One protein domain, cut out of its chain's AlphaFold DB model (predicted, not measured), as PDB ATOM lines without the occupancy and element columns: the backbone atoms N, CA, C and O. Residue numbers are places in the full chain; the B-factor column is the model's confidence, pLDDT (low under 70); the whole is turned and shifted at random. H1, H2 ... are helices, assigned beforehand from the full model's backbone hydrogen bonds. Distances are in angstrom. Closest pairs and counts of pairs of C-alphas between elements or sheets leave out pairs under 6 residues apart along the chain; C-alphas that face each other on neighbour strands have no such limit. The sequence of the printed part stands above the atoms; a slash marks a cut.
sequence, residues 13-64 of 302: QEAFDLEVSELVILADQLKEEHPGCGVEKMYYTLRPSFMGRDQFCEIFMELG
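AT A GLANCE: This is residues 13 to 64 of the 302 residues of the protein "Transposase" of Belliella baltica (strain DSM 15883 / CIP 108006 / LMG 21964 / BA134) (UniProt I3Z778). One long straight helix, H1, makes the longest axis, and after it the chain folds back so that two short helices, H2 and H3, lie together along one side of it. H2 crosses H1 near its later part and touches it, while H3 packs on H2 and is only near H1. The printed part has 52 residues with three named helices in the order H1, H2, H3 and no named strand, and its class is all helix. It is compact, with a radius of gyration of the C-alphas of 10.3 A, and elongated, with spans of 30 by 19 by 19 A.

HOW THE PARTS SIT: H1, residues 13 to 33, touches H2, residues 39 to 46, with its residues 26 to 30 alone. Their closest C-alphas are those of Ala 27 and Met 42, 7.0 A apart, and their lines are about perpendicular, at 83 degrees. H2 also touches H3, residues 53 to 62. The closest C-alphas of these two are those of Val 39 and Cys 57, 5.8 A apart. H2 and H3 run opposite ways at a steep tilt of 61 degrees. H1 and H3 are near each other, with 6 pairs of C-alphas within 10 A but no pair within 8 A. In H1, H2 and H3 every O i to N i+4 pair is within hydrogen-bond range.

IN THESE COORDINATES: H1 begins at C-alpha 13, (208.661, 190.683, 228.369), and measures 30.1 A from first to last C-alpha. H2 begins at C-alpha 39, (230.468, 194.753, 230.966), and measures 10.4 A. H3 measures 14.3 A and ends at C-alpha 62, (224.615, 194.724, 221.851).

THE WHOLE: The two C-alphas farthest apart are those of Glu 14 and Gly 36, at 30.7 A. The link from H1 to H2 is tight, with 5 residues, and that from H2 to H3 is short, with 6. The printed part has no cut. Its mean pLDDT is 92.2, and no printed residue is under 70.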
ATOM      1  N   GLN A  13     207.767 189.888 229.208       91.44
ATOM      2  CA  GLN A  13     208.661 190.683 228.369       91.44
ATOM      3  C   GLN A  13     208.573 192.170 228.722       91.44
ATOM      4  O   GLN A  13     209.598 192.789 228.947       91.44
ATOM      5  N   GLU A  14     207.366 192.718 228.879       92.81
ATOM      6  CA  GLU A  14     207.171 194.123 229.270       92.81
ATOM      7  C   GLU A  14     207.818 194.446 230.627       92.81
ATOM      8  O   GLU A  14     208.452 195.487 230.777       92.81
ATOM      9  N   ALA A  15     207.696 193.545 231.608       92.50
ATOM     10  CA  ALA A  15     208.363 193.703 232.899       92.50
ATOM     11  C   ALA A  15     209.895 193.639 232.766       92.50
ATOM     12  O   ALA A  15     210.596 194.444 233.370       92.50
ATOM     13  N   PHE A  16     210.407 192.711 231.953       92.50
ATOM     14  CA  PHE A  16     211.836 192.591 231.676       92.50
ATOM     15  C   PHE A  16     212.393 193.843 230.979       92.50
ATOM     16  O   PHE A  16     213.438 194.344 231.375       92.50
ATOM     17  N   ASP A  17     211.683 194.386 229.990       92.44
ATOM     18  CA  ASP A  17     212.102 195.574 229.239       92.44
ATOM     19  C   ASP A  17     212.147 196.828 230.130       92.44
ATOM     20  O   ASP A  17     213.042 197.668 229.986       92.44
ATOM     21  N   LEU A  18     211.211 196.947 231.080       93.62
ATOM     22  CA  LEU A  18     211.205 198.026 232.070       93.62
ATOM     23  C   LEU A  18     212.426 197.940 232.997       93.62
ATOM     24  O   LEU A  18     213.160 198.915 233.137       93.62
ATOM     25  N   GLU A  19     212.681 196.760 233.558       94.19
ATOM     26  CA  GLU A  19     213.834 196.489 234.425       94.19
ATOM     27  C   GLU A  19     215.171 196.725 233.698       94.19
ATOM     28  O   GLU A  19     216.096 197.328 234.245       94.19
ATOM     29  N   VAL A  20     215.278 196.321 232.424       93.38
ATOM     30  CA  VAL A  20     216.461 196.610 231.592       93.38
ATOM     31  C   VAL A  20     216.625 198.116 231.374       93.38
ATOM     32  O   VAL A  20     217.746 198.615 231.443       93.38
ATOM     33  N   SER A  21     215.534 198.852 231.155       92.50
ATOM     34  CA  SER A  21     215.579 200.306 230.950       92.50
ATOM     35  C   SER A  21     216.069 201.055 232.194       92.50
ATOM     36  O   SER A  21     216.889 201.966 232.083       92.50
ATOM     37  N   GLU A  22     215.632 200.650 233.387       93.00
ATOM     38  CA  GLU A  22     216.153 201.191 234.650       93.00
ATOM     39  C   GLU A  22     217.635 200.841 234.843       93.00
ATOM     40  O   GLU A  22     218.449 201.684 235.232       93.00
ATOM     41  N   LEU A  23     218.017 199.608 234.498       94.31
ATOM     42  CA  LEU A  23     219.394 199.139 234.600       94.31
ATOM     43  C   LEU A  23     220.346 199.885 233.652       94.31
ATOM     44  O   LEU A  23     221.503 200.105 234.007       94.31
ATOM     45  N   VAL A  24     219.866 200.313 232.480       95.31
ATOM     46  CA  VAL A  24     220.611 201.165 231.535       95.31
ATOM     47  C   VAL A  24     220.981 202.506 232.174       95.31
ATOM     48  O   VAL A  24     222.134 202.924 232.081       95.31
ATOM     49  N   ILE A  25     220.069 203.137 232.920       93.88
ATOM     50  CA  ILE A  25     220.345 204.404 233.621       93.88
ATOM     51  C   ILE A  25     221.471 204.217 234.649       93.88
ATOM     52  O   ILE A  25     222.404 205.021 234.722       93.88
ATOM     53  N   LEU A  26     221.417 203.134 235.426       94.06
ATOM     54  CA  LEU A  26     222.459 202.811 236.406       94.06
ATOM     55  C   LEU A  26     223.798 202.479 235.731       94.06
ATOM     56  O   LEU A  26     224.864 202.854 236.224       94.06
ATOM     57  N   ALA A  27     223.757 201.784 234.594       93.50
ATOM     58  CA  ALA A  27     224.932 201.466 233.799       93.50
ATOM     59  C   ALA A  27     225.610 202.721 233.230       93.50
ATOM     60  O   ALA A  27     226.842 202.791 233.233       93.50
ATOM     61  N   ASP A  28     224.835 203.716 232.798       93.00
ATOM     62  CA  ASP A  28     225.345 204.999 232.310       93.00
ATOM     63  C   ASP A  28     226.032 205.792 233.418       93.00
ATOM     64  O   ASP A  28     227.176 206.221 233.250       93.00
ATOM     65  N   GLN A  29     225.397 205.894 234.589       92.00
ATOM     66  CA  GLN A  29     226.009 206.506 235.771       92.00
ATOM     67  C   GLN A  29     227.320 205.799 236.139       92.00
ATOM     68  O   GLN A  29     228.352 206.436 236.367       92.00
ATOM     69  N   LEU A  30     227.324 204.462 236.115       92.06
ATOM     70  CA  LEU A  30     228.520 203.678 236.396       92.06
ATOM     71  C   LEU A  30     229.625 203.919 235.356       92.06
ATOM     72  O   LEU A  30     230.802 203.961 235.718       92.06
ATOM     73  N   LYS A  31     229.284 204.084 234.075       90.94
ATOM     74  CA  LYS A  31     230.244 204.411 233.010       90.94
ATOM     75  C   LYS A  31     230.765 205.837 233.112       90.94
ATOM     76  O   LYS A  31     231.932 206.058 232.799       90.94
ATOM     77  N   GLU A  32     229.962 206.784 233.575       88.50
ATOM     78  CA  GLU A  32     230.428 208.143 233.836       88.50
ATOM     79  C   GLU A  32     231.503 208.149 234.937       88.50
ATOM     80  O   GLU A  32     232.572 208.759 234.798       88.50
ATOM     81  N   GLU A  33     231.276 207.383 236.005       85.88
ATOM     82  CA  GLU A  33     232.247 207.224 237.086       85.88
ATOM     83  C   GLU A  33     233.458 206.355 236.696       85.88
ATOM     84  O   GLU A  33     234.596 206.638 237.097       85.88
ATOM     85  N   HIS A  34     233.229 205.299 235.910       86.06
ATOM     86  CA  HIS A  34     234.203 204.275 235.529       86.06
ATOM     87  C   HIS A  34     234.156 203.990 234.022       86.06
ATOM     88  O   HIS A  34     233.694 202.930 233.585       86.06
ATOM     89  N   PRO A  35     234.704 204.883 233.189       85.75
ATOM     90  CA  PRO A  35     234.485 204.817 231.746       85.75
ATOM     91  C   PRO A  35     235.180 203.624 231.072       85.75
ATOM     92  O   PRO A  35     234.806 203.218 229.969       85.75
ATOM     93  N   GLY A  36     236.188 203.029 231.716       83.56
ATOM     94  CA  GLY A  36     236.827 201.777 231.304       83.56
ATOM     95  C   GLY A  36     236.246 200.508 231.930       83.56
ATOM     96  O   GLY A  36     236.810 199.434 231.723       83.56
ATOM     97  N   CYS A  37     235.157 200.596 232.702       85.94
ATOM     98  CA  CYS A  37     234.529 199.431 233.319       85.94
ATOM     99  C   CYS A  37     234.008 198.478 232.235       85.94
ATOM    100  O   CYS A  37     233.201 198.872 231.395       85.94
ATOM    101  N   GLY A  38     234.503 197.240 232.212       87.88
ATOM    102  CA  GLY A  38     234.014 196.211 231.291       87.88
ATOM    103  C   GLY A  38     232.643 195.686 231.714       87.88
ATOM    104  O   GLY A  38     232.336 195.683 232.904       87.88
ATOM    105  N   VAL A  39     231.860 195.191 230.755       91.81
ATOM    106  CA  VAL A  39     230.468 194.753 230.966       91.81
ATOM    107  C   VAL A  39     230.345 193.692 232.068       91.81
ATOM    108  O   VAL A  39     229.512 193.816 232.959       91.81
ATOM    109  N   GLU A  40     231.259 192.721 232.115       91.12
ATOM    110  CA  GLU A  40     231.296 191.720 233.191       91.12
ATOM    111  C   GLU A  40     231.425 192.359 234.588       91.12
ATOM    112  O   GLU A  40     230.762 191.949 235.537       91.12
ATOM    113  N   LYS A  41     232.267 193.388 234.739       88.88
ATOM    114  CA  LYS A  41     232.407 194.088 236.024       88.88
ATOM    115  C   LYS A  41     231.151 194.879 236.358       88.88
ATOM    116  O   LYS A  41     230.776 194.911 237.523       88.88
ATOM    117  N   MET A  42     230.509 195.480 235.355       92.88
ATOM    118  CA  MET A  42     229.243 196.188 235.549       92.88
ATOM    119  C   MET A  42     228.192 195.254 236.148       92.88
ATOM    120  O   MET A  42     227.559 195.637 237.124       92.88
ATOM    121  N   TYR A  43     228.089 194.010 235.664       94.69
ATOM    122  CA  TYR A  43     227.194 193.006 236.245       94.69
ATOM    123  C   TYR A  43     227.449 192.795 237.745       94.69
ATOM    124  O   TYR A  43     226.524 192.871 238.551       94.69
ATOM    125  N   TYR A  44     228.705 192.578 238.149       92.50
ATOM    126  CA  TYR A  44     229.038 192.341 239.561       92.50
ATOM    127  C   TYR A  44     228.886 193.576 240.455       92.50
ATOM    128  O   TYR A  44     228.701 193.422 241.668       92.50
ATOM    129  N   THR A  45     228.969 194.773 239.873       91.06
ATOM    130  CA  THR A  45     228.720 196.035 240.573       91.06
ATOM    131  C   THR A  45     227.223 196.297 240.745       91.06
ATOM    132  O   THR A  45     226.801 196.612 241.851       91.06
ATOM    133  N   LEU A  46     226.427 196.146 239.682       93.25
ATOM    134  CA  LEU A  46     224.994 196.468 239.669       93.25
ATOM    135  C   LEU A  46     224.122 195.358 240.273       93.25
ATOM    136  O   LEU A  46     223.089 195.650 240.862       93.25
ATOM    137  N   ARG A  47     224.551 194.094 240.153       92.62
ATOM    138  CA  ARG A  47     223.887 192.893 240.699       92.62
ATOM    139  C   ARG A  47     222.374 192.839 240.415       92.62
ATOM    140  O   ARG A  47     221.592 192.743 241.362       92.62
ATOM    141  N   PRO A  48     221.953 192.873 239.137       93.06
ATOM    142  CA  PRO A  48     220.537 192.777 238.797       93.06
ATOM    143  C   PRO A  48     219.955 191.443 239.288       93.06
ATOM    144  O   PRO A  48     220.560 190.387 239.107       93.06
ATOM    145  N   SER A  49     218.778 191.488 239.913       92.19
ATOM    146  CA  SER A  49     218.108 190.316 240.501       92.19
ATOM    147  C   SER A  49     217.398 189.437 239.466       92.19
ATOM    148  O   SER A  49     217.169 188.255 239.713       92.19
ATOM    149  N   PHE A  50     217.053 190.008 238.311       91.88
ATOM    150  CA  PHE A  50     216.189 189.392 237.305       91.88
ATOM    151  C   PHE A  50     216.946 188.743 236.134       91.88
ATOM    152  O   PHE A  50     216.310 188.129 235.277       91.88
ATOM    153  N   MET A  51     218.283 188.854 236.071       93.31
ATOM    154  CA  MET A  51     219.074 188.288 234.973       93.31
ATOM    155  C   MET A  51     220.434 187.725 235.403       93.31
ATOM    156  O   MET A  51     221.075 188.187 236.350       93.31
ATOM    157  N   GLY A  52     220.902 186.726 234.653       94.06
ATOM    158  CA  GLY A  52     222.228 186.137 234.829       94.06
ATOM    159  C   GLY A  52     223.344 186.953 234.172       94.06
ATOM    160  O   GLY A  52     223.102 187.772 233.286       94.06
ATOM    161  N   ARG A  53     224.594 186.673 234.572       94.56
ATOM    162  CA  ARG A  53     225.809 187.320 234.038       94.56
ATOM    163  C   ARG A  53     225.874 187.287 232.511       94.56
ATOM    164  O   ARG A  53     226.200 188.299 231.900       94.56
ATOM    165  N   ASP A  54     225.611 186.128 231.911       94.56
ATOM    166  CA  ASP A  54     225.820 185.921 230.474       94.56
ATOM    167  C   ASP A  54     224.803 186.702 229.648       94.56
ATOM    168  O   ASP A  54     225.197 187.453 228.761       94.56
ATOM    169  N   GLN A  55     223.529 186.643 230.043       93.94
ATOM    170  CA  GLN A  55     222.471 187.453 229.441       93.94
ATOM    171  C   GLN A  55     222.746 188.955 229.610       93.94
ATOM    172  O   GLN A  55     222.539 189.729 228.682       93.94
ATOM    173  N   PHE A  56     223.251 189.387 230.776       96.00
ATOM    174  CA  PHE A  56     223.647 190.786 230.982       96.00
ATOM    175  C   PHE A  56     224.762 191.179 230.014       96.00
ATOM    176  O   PHE A  56     224.702 192.234 229.388       96.00
ATOM    177  N   CYS A  57     225.784 190.330 229.882       94.31
ATOM    178  CA  CYS A  57     226.907 190.599 228.996       94.31
ATOM    179  C   CYS A  57     226.475 190.672 227.534       94.31
ATOM    180  O   CYS A  57     226.927 191.571 226.840       94.31
ATOM    181  N   GLU A  58     225.601 189.777 227.085       95.25
ATOM    182  CA  GLU A  58     225.044 189.785 225.732       95.25
ATOM    183  C   GLU A  58     224.298 191.096 225.446       95.25
ATOM    184  O   GLU A  58     224.731 191.868 224.591       95.25
ATOM    185  N   ILE A  59     223.282 191.422 226.253       93.88
ATOM    186  CA  ILE A  59     222.448 192.620 226.063       93.88
ATOM    187  C   ILE A  59     223.290 193.900 226.092       93.88
ATOM    188  O   ILE A  59     223.208 194.732 225.193       93.88
ATOM    189  N   PHE A  60     224.148 194.080 227.099       95.38
ATOM    190  CA  PHE A  60     224.929 195.314 227.214       95.38
ATOM    191  C   PHE A  60     226.047 195.414 226.167       95.38
ATOM    192  O   PHE A  60     226.471 196.520 225.825       95.38
ATOM    193  N   MET A  61     226.528 194.294 225.624       93.38
ATOM    194  CA  MET A  61     227.432 194.329 224.473       93.38
ATOM    195  C   MET A  61     226.697 194.767 223.202       93.38
ATOM    196  O   MET A  61     227.240 195.604 222.480       93.38
ATOM    197  N   GLU A  62     225.473 194.285 222.966       93.38
ATOM    198  CA  GLU A  62     224.615 194.724 221.851       93.38
ATOM    199  C   GLU A  62     224.241 196.208 221.954       93.38
ATOM    200  O   GLU A  62     224.283 196.930 220.959       93.38
ATOM    201  N   LEU A  63     223.988 196.699 223.171       92.75
ATOM    202  CA  LEU A  63     223.760 198.121 223.452       92.75
ATOM    203  C   LEU A  63     225.034 198.986 223.344       92.75
ATOM    204  O   LEU A  63     224.976 200.202 223.513       92.75
ATOM    205  N   GLY A  64     226.200 198.392 223.067       90.88
ATOM    206  CA  GLY A  64     227.436 199.128 222.785       90.88
ATOM    207  C   GLY A  64     228.299 199.478 224.003       90.88
ATOM    208  O   GLY A  64     229.244 200.259 223.873       90.88
TER     209      GLY A  64